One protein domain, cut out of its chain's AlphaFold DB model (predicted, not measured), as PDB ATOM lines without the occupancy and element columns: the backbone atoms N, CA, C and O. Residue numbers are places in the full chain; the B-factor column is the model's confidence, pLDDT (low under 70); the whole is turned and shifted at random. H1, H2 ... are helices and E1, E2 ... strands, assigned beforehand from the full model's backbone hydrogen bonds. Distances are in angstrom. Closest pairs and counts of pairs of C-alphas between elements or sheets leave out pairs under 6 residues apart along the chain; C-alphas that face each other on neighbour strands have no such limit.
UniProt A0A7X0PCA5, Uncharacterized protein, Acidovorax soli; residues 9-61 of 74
ATOM      1  N   PHE A   9     -48.086 -39.512   9.556       83.56
ATOM      2  CA  PHE A   9     -47.365 -40.348  10.534       83.56
ATOM      3  C   PHE A   9     -46.653 -39.551  11.652       83.56
ATOM      4  O   PHE A   9     -45.576 -39.929  12.101       83.56
ATOM      5  N   GLY A  10     -47.241 -38.435  12.099       85.25
ATOM      6  CA  GLY A  10     -46.658 -37.578  13.142       85.25
ATOM      7  C   GLY A  10     -45.557 -36.624  12.662       85.25
ATOM      8  O   GLY A  10     -45.031 -35.868  13.470       85.25
ATOM      9  N   LEU A  11     -45.243 -36.621  11.364       84.75
ATOM     10  CA  LEU A  11     -44.340 -35.667  10.721       84.75
ATOM     11  C   LEU A  11     -45.146 -34.568  10.036       84.75
ATOM     12  O   LEU A  11     -46.209 -34.839   9.472       84.75
ATOM     13  N   SER A  12     -44.640 -33.338  10.029       89.12
ATOM     14  CA  SER A  12     -45.161 -32.318   9.119       89.12
ATOM     15  C   SER A  12     -44.982 -32.771   7.664       89.12
ATOM     16  O   SER A  12     -44.085 -33.560   7.349       89.12
ATOM     17  N   VAL A  13     -45.798 -32.253   6.738       87.56
ATOM     18  CA  VAL A  13     -45.633 -32.557   5.300       87.56
ATOM     19  C   VAL A  13     -44.211 -32.267   4.811       87.56
ATOM     20  O   VAL A  13     -43.680 -33.028   4.006       87.56
ATOM     21  N   ALA A  14     -43.574 -31.205   5.311       85.31
ATOM     22  CA  ALA A  14     -42.207 -30.850   4.935       85.31
ATOM     23  C   ALA A  14     -41.185 -31.903   5.396       85.31
ATOM     24  O   ALA A  14     -40.321 -32.312   4.618       85.31
ATOM     25  N   GLU A  15     -41.304 -32.384   6.635       86.44
ATOM     26  CA  GLU A  15     -40.443 -33.442   7.175       86.44
ATOM     27  C   GLU A  15     -40.658 -34.765   6.437       86.44
ATOM     28  O   GLU A  15     -39.689 -35.414   6.039       86.44
ATOM     29  N   PHE A  16     -41.915 -35.132   6.177       87.69
ATOM     30  CA  PHE A  16     -42.246 -36.330   5.412       87.69
ATOM     31  C   PHE A  16     -41.688 -36.264   3.982       87.69
ATOM     32  O   PHE A  16     -41.065 -37.216   3.515       87.69
ATOM     33  N   ALA A  17     -41.848 -35.129   3.297       88.06
ATOM     34  CA  ALA A  17     -41.314 -34.929   1.951       88.06
ATOM     35  C   ALA A  17     -39.778 -34.994   1.923       88.06
ATOM     36  O   ALA A  17     -39.203 -35.584   1.008       88.06
ATOM     37  N   SER A  18     -39.111 -34.428   2.933       87.44
ATOM     38  CA  SER A  18     -37.654 -34.508   3.079       87.44
ATOM     39  C   SER A  18     -37.187 -35.955   3.265       87.44
ATOM     40  O   SER A  18     -36.283 -36.417   2.562       87.44
ATOM     41  N   LEU A  19     -37.862 -36.705   4.143       88.75
ATOM     42  CA  LEU A  19     -37.586 -38.121   4.376       88.75
ATOM     43  C   LEU A  19     -37.794 -38.955   3.106       88.75
ATOM     44  O   LEU A  19     -36.908 -39.716   2.721       88.75
ATOM     45  N   ALA A  20     -38.926 -38.773   2.423       88.19
ATOM     46  CA  ALA A  20     -39.232 -39.471   1.179       88.19
ATOM     47  C   ALA A  20     -38.190 -39.165   0.093       88.19
ATOM     48  O   ALA A  20     -37.677 -40.076  -0.552       88.19
ATOM     49  N   ARG A  21     -37.805 -37.891  -0.069       88.19
ATOM     50  CA  ARG A  21     -36.771 -37.484  -1.031       88.19
ATOM     51  C   ARG A  21     -35.433 -38.163  -0.745       88.19
ATOM     52  O   ARG A  21     -34.753 -38.577  -1.685       88.19
ATOM     53  N   ARG A  22     -35.057 -38.276   0.530       87.38
ATOM     54  CA  ARG A  22     -33.828 -38.960   0.944       87.38
ATOM     55  C   ARG A  22     -33.894 -40.455   0.646       87.38
ATOM     56  O   ARG A  22     -32.997 -40.957  -0.022       87.38
ATOM     57  N   ALA A  23     -34.963 -41.125   1.070       89.06
ATOM     58  CA  ALA A  23     -35.149 -42.558   0.850       89.06
ATOM     59  C   ALA A  23     -35.124 -42.916  -0.645       89.06
ATOM     60  O   ALA A  23     -34.425 -43.842  -1.051       89.06
ATOM     61  N   THR A  24     -35.809 -42.133  -1.484       89.31
ATOM     62  CA  THR A  24     -35.790 -42.327  -2.939       89.31
ATOM     63  C   THR A  24     -34.387 -42.149  -3.509       89.31
ATOM     64  O   THR A  24     -33.953 -42.965  -4.319       89.31
ATOM     65  N   ARG A  25     -33.645 -41.118  -3.085       87.88
ATOM     66  CA  ARG A  25     -32.271 -40.906  -3.566       87.88
ATOM     67  C   ARG A  25     -31.356 -42.069  -3.192       87.88
ATOM     68  O   ARG A  25     -30.560 -42.498  -4.022       87.88
ATOM     69  N   GLU A  26     -31.467 -42.560  -1.965       90.31
ATOM     70  CA  GLU A  26     -30.673 -43.686  -1.476       90.31
ATOM     71  C   GLU A  26     -30.982 -44.965  -2.262       90.31
ATOM     72  O   GLU A  26     -30.061 -45.609  -2.753       90.31
ATOM     73  N   ALA A  27     -32.260 -45.260  -2.513       89.88
ATOM     74  CA  ALA A  27     -32.660 -46.397  -3.342       89.88
ATOM     75  C   ALA A  27     -32.103 -46.315  -4.775       89.88
ATOM     76  O   ALA A  27     -31.573 -47.296  -5.297       89.88
ATOM     77  N   VAL A  28     -32.177 -45.139  -5.408       90.19
ATOM     78  CA  VAL A  28     -31.608 -44.912  -6.748       90.19
ATOM     79  C   VAL A  28     -30.097 -45.122  -6.738       90.19
ATOM     80  O   VAL A  28     -29.560 -45.810  -7.603       90.19
ATOM     81  N   ARG A  29     -29.405 -44.570  -5.740       90.12
ATOM     82  CA  ARG A  29     -27.957 -44.707  -5.586       90.12
ATOM     83  C   ARG A  29     -27.532 -46.159  -5.404       90.12
ATOM     84  O   ARG A  29     -26.588 -46.582  -6.062       90.12
ATOM     85  N   GLU A  30     -28.199 -46.904  -4.531       91.50
ATOM     86  CA  GLU A  30     -27.871 -48.310  -4.277       91.50
ATOM     87  C   GLU A  30     -28.114 -49.178  -5.517       91.50
ATOM     88  O   GLU A  30     -27.262 -49.994  -5.864       91.50
ATOM     89  N   ASN A  31     -29.194 -48.930  -6.266       92.44
ATOM     90  CA  ASN A  31     -29.417 -49.599  -7.551       92.44
ATOM     91  C   ASN A  31     -28.295 -49.299  -8.555       92.44
ATOM     92  O   ASN A  31     -27.711 -50.225  -9.118       92.44
ATOM     93  N   LEU A  32     -27.926 -48.025  -8.725       91.12
ATOM     94  CA  LEU A  32     -26.845 -47.635  -9.634       91.12
ATOM     95  C   LEU A  32     -25.493 -48.232  -9.206       91.12
ATOM     96  O   LEU A  32     -24.735 -48.695 -10.057       91.12
ATOM     97  N   ARG A  33     -25.197 -48.293  -7.900       89.31
ATOM     98  CA  ARG A  33     -23.994 -48.964  -7.364       89.31
ATOM     99  C   ARG A  33     -23.987 -50.463  -7.646       89.31
ATOM    100  O   ARG A  33     -22.933 -51.012  -7.952       89.31
ATOM    101  N   ALA A  34     -25.150 -51.107  -7.585       91.94
ATOM    102  CA  ALA A  34     -25.323 -52.512  -7.935       91.94
ATOM    103  C   ALA A  34     -25.298 -52.773  -9.457       91.94
ATOM    104  O   ALA A  34     -25.404 -53.923  -9.879       91.94
ATOM    105  N   GLY A  35     -25.166 -51.730 -10.286       89.94
ATOM    106  CA  GLY A  35     -25.220 -51.839 -11.745       89.94
ATOM    107  C   GLY A  35     -26.632 -52.069 -12.292       89.94
ATOM    108  O   GLY A  35     -26.780 -52.440 -13.454       89.94
ATOM    109  N   ILE A  36     -27.661 -51.856 -11.471       92.81
ATOM    110  CA  ILE A  36     -29.065 -51.976 -11.857       92.81
ATOM    111  C   ILE A  36     -29.505 -50.633 -12.457       92.81
ATOM    112  O   ILE A  36     -29.445 -49.614 -11.760       92.81
ATOM    113  N   PRO A  37     -29.943 -50.600 -13.729       91.19
ATOM    114  CA  PRO A  37     -30.459 -49.383 -14.342       91.19
ATOM    115  C   PRO A  37     -31.690 -48.876 -13.597       91.19
ATOM    116  O   PRO A  37     -32.523 -49.656 -13.128       91.19
ATOM    117  N   VAL A  38     -31.823 -47.557 -13.512       92.50
ATOM    118  CA  VAL A  38     -32.974 -46.911 -12.881       92.50
ATOM    119  C   VAL A  38     -33.765 -46.167 -13.941       92.50
ATOM    120  O   VAL A  38     -33.221 -45.325 -14.647       92.50
ATOM    121  N   THR A  39     -35.065 -46.428 -14.027       92.00
ATOM    122  CA  THR A  39     -35.960 -45.650 -14.885       92.00
ATOM    123  C   THR A  39     -36.345 -44.345 -14.195       92.00
ATOM    124  O   THR A  39     -36.834 -44.346 -13.064       92.00
ATOM    125  N   GLY A  40     -36.151 -43.225 -14.883       86.75
ATOM    126  CA  GLY A  40     -36.468 -41.898 -14.374       86.75
ATOM    127  C   GLY A  40     -36.879 -40.944 -15.484       86.75
ATOM    128  O   GLY A  40     -36.768 -41.247 -16.668       86.75
ATOM    129  N   MET A  41     -37.374 -39.774 -15.090       86.56
ATOM    130  CA  MET A  41     -37.606 -38.676 -16.021       86.56
ATOM    131  C   MET A  41     -36.370 -37.777 -16.048       86.56
ATOM    132  O   MET A  41     -35.989 -37.224 -15.015       86.56
ATOM    133  N   VAL A  42     -35.770 -37.625 -17.224       79.44
ATOM    134  CA  VAL A  42     -34.619 -36.757 -17.491       79.44
ATOM    135  C   VAL A  42     -35.016 -35.823 -18.627       79.44
ATOM    136  O   VAL A  42     -35.505 -36.278 -19.658       79.44
ATOM    137  N   ASP A  43     -34.893 -34.513 -18.414       81.75
ATOM    138  CA  ASP A  43     -35.238 -33.484 -19.408       81.75
ATOM    139  C   ASP A  43     -36.650 -33.631 -20.019       81.75
ATOM    140  O   ASP A  43     -36.888 -33.357 -21.192       81.75
ATOM    141  N   GLY A  44     -37.614 -34.074 -19.203       87.94
ATOM    142  CA  GLY A  44     -39.011 -34.264 -19.614       87.94
ATOM    143  C   GLY A  44     -39.289 -35.557 -20.388       87.94
ATOM    144  O   GLY A  44     -40.425 -35.779 -20.802       87.94
ATOM    145  N   VAL A  45     -38.291 -36.426 -20.551       87.62
ATOM    146  CA  VAL A  45     -38.418 -37.730 -21.211       87.62
ATOM    147  C   VAL A  45     -38.189 -38.844 -20.193       87.62
ATOM    148  O   VAL A  45     -37.302 -38.757 -19.348       87.62
ATOM    149  N   ILE A  46     -38.999 -39.902 -20.255       90.31
ATOM    150  CA  ILE A  46     -38.764 -41.113 -19.461       90.31
ATOM    151  C   ILE A  46     -37.645 -41.909 -20.129       90.31
ATOM    152  O   ILE A  46     -37.749 -42.247 -21.308       90.31
ATOM    153  N   GLY A  47     -36.597 -42.221 -19.374       89.44
ATOM    154  CA  GLY A  47     -35.450 -42.984 -19.847       89.44
ATOM    155  C   GLY A  47     -34.829 -43.836 -18.748       89.44
ATOM    156  O   GLY A  47     -35.171 -43.721 -17.569       89.44
ATOM    157  N   GLU A  48     -33.917 -44.713 -19.152       91.88
ATOM    158  CA  GLU A  48     -33.072 -45.467 -18.231       91.88
ATOM    159  C   GLU A  48     -31.796 -44.681 -17.937       91.88
ATOM    160  O   GLU A  48     -31.208 -44.064 -18.822       91.88
ATOM    161  N   ILE A  49     -31.398 -44.699 -16.670       90.50
ATOM    162  CA  ILE A  49     -30.145 -44.147 -16.177       90.50
ATOM    163  C   ILE A  49     -29.283 -45.338 -15.773       90.50
ATOM    164  O   ILE A  49     -29.639 -46.102 -14.869       90.50
ATOM    165  N   HIS A  50     -28.148 -45.485 -16.438       90.88
ATOM    166  CA  HIS A  50     -27.143 -46.498 -16.157       90.88
ATOM    167  C   HIS A  50     -26.037 -45.923 -15.276       90.88
ATOM    168  O   HIS A  50     -25.764 -44.727 -15.270       90.88
ATOM    169  N   SER A  51     -25.343 -46.794 -14.547       87.50
ATOM    170  CA  SER A  51     -24.255 -46.410 -13.635       87.50
ATOM    171  C   SER A  51     -23.078 -45.707 -14.323       87.50
ATOM    172  O   SER A  51     -22.326 -44.983 -13.673       87.50
ATOM    173  N   THR A  52     -22.928 -45.903 -15.632       86.94
ATOM    174  CA  THR A  52     -21.908 -45.271 -16.478       86.94
ATOM    175  C   THR A  52     -22.299 -43.886 -16.986       86.94
ATOM    176  O   THR A  52     -21.455 -43.194 -17.556       86.94
ATOM    177  N   ASP A  53     -23.555 -43.475 -16.813       87.19
ATOM    178  CA  ASP A  53     -24.041 -42.209 -17.349       87.19
ATOM    179  C   ASP A  53     -23.542 -41.032 -16.511       87.19
ATOM    180  O   ASP A  53     -23.476 -41.093 -15.282       87.19
ATOM    181  N   ALA A  54     -23.261 -39.902 -17.164       85.25
ATOM    182  CA  ALA A  54     -22.821 -38.688 -16.471       85.25
ATOM    183  C   ALA A  54     -23.820 -38.238 -15.386       85.25
ATOM    184  O   ALA A  54     -23.422 -37.770 -14.321       85.25
ATOM    185  N   LEU A  55     -25.119 -38.438 -15.628       81.31
ATOM    186  CA  LEU A  55     -26.178 -38.110 -14.677       81.31
ATOM    187  C   LEU A  55     -26.172 -39.039 -13.451       81.31
ATOM    188  O   LEU A  55     -26.417 -38.582 -12.334       81.31
ATOM    189  N   ALA A  56     -25.825 -40.317 -13.625       82.81
ATOM    190  CA  ALA A  56     -25.632 -41.233 -12.505       82.81
ATOM    191  C   ALA A  56     -24.446 -40.811 -11.632       82.81
ATOM    192  O   ALA A  56     -24.547 -40.867 -10.409       82.81
ATOM    193  N   LEU A  57     -23.357 -40.320 -12.233       81.81
ATOM    194  CA  LEU A  57     -22.196 -39.837 -11.478       81.81
ATOM    195  C   LEU A  57     -22.567 -38.693 -10.527       81.81
ATOM    196  O   LEU A  57     -22.100 -38.683  -9.392       81.81
ATOM    197  N   GLU A  58     -23.443 -37.773 -10.941       80.31
ATOM    198  CA  GLU A  58     -23.964 -36.720 -10.056       80.31
ATOM    199  C   GLU A  58     -24.821 -37.288  -8.911       80.31
ATOM    200  O   GLU A  58     -24.705 -36.844  -7.771       80.31
ATOM    201  N   LEU A  59     -25.638 -38.312  -9.176       77.56
ATOM    202  CA  LEU A  59     -26.478 -38.969  -8.159       77.56
ATOM    203  C   LEU A  59     -25.664 -39.791  -7.141       77.56
ATOM    204  O   LEU A  59     -26.068 -39.953  -5.978       77.56
ATOM    205  N   LEU A  60     -24.507 -40.297  -7.567       79.19
ATOM    206  CA  LEU A  60     -23.576 -41.058  -6.740       79.19
ATOM    207  C   LEU A  60     -22.718 -40.168  -5.823       79.19
ATOM    208  O   LEU A  60     -22.188 -40.686  -4.840       79.19
ATOM    209  N   LYS A  61     -22.609 -38.855  -6.084       78.06
ATOM    210  CA  LYS A  61     -21.898 -37.911  -5.199       78.06
ATOM    211  C   LYS A  61     -22.621 -37.771  -3.863       78.06
ATOM    212  O   LYS A  61     -23.828 -37.540  -3.827       78.06
TER     213      LYS A  61
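Overview. This is residues 9 to 61 of the 74 residues of an uncharacterized protein of Acidovorax soli (UniProt A0A7X0PCA5). A small hairpin of two strands, E1 and E2, and a short helix, H2, gather near the last residues of one long helix, H1, whose beginning sticks out with residues 12 to 18. H1 makes most of the long axis, and the chain folds back after it through the hairpin to H2, which packs on residues 25 to 33 of H1. The printed part has 53 residues, with two named helices and two named strands in the order H1, E1, E2, H2; the sheet, E1 - E2, is antiparallel and the class is mixed, helices and strands. The whole is loose, with a radius of gyration of the C-alphas of 12.9 A, and elongated, spanning 39 by 25 by 16 A.

Arrangement. Strands E1, residues 38 to 42, and E2, residues 45 to 49, are antiparallel neighbours in a hairpin, with 142 degrees between their directions. N 40 and O 47 are within hydrogen-bond range at 2.9 A, as are N 49 and O 38 at 2.8 A. The C-alphas of Thr 39 and Glu 48 face each other at 4.4 A. The closest C-alphas of E1 and helix H1, residues 13 to 33, are those of Val 38 and Val 28, 6.6 A apart. H1 and E2 are only just apart, with their closest C-alphas at 8.1 A. Helix H2, residues 54 to 60, touches H1, and of H1 residues 25 to 33 alone touch H2; the closest C-alphas are those of Leu 60 and Arg 29, 5.8 A apart. The two helices stand at a steep tilt of 63 degrees and run opposite ways. The closest C-alphas of E2 and H2 are those of Ile 49 and Ala 56, 6.5 A apart. E1 and H2 are apart. In H1 and H2 every O i to N i+4 pair is within hydrogen-bond range.

Along the chain. E1 runs 11.3 A from Val 38 to Val 42, and E2 runs 11.6 A from Val 45 to Ile 49. H1 runs 30.0 A, from C-alpha 13 at (-45.633, -32.557, 5.300) to C-alpha 33 at (-23.994, -48.964, -7.364). H2 runs 10.0 A from Ala 54 and ends with C-alpha 60 at (-23.576, -41.058, -6.740).

Size, cuts and confidence. The two C-alphas farthest apart, those of Gly 10 and Thr 52, are 39.4 A apart. The printed part runs from residue 9 to residue 61 and has no cut. The links H1 to E1, E1 to E2 and E2 to H2 are tight. The mean pLDDT of the printed part is 87.4, and no printed residue is under 70.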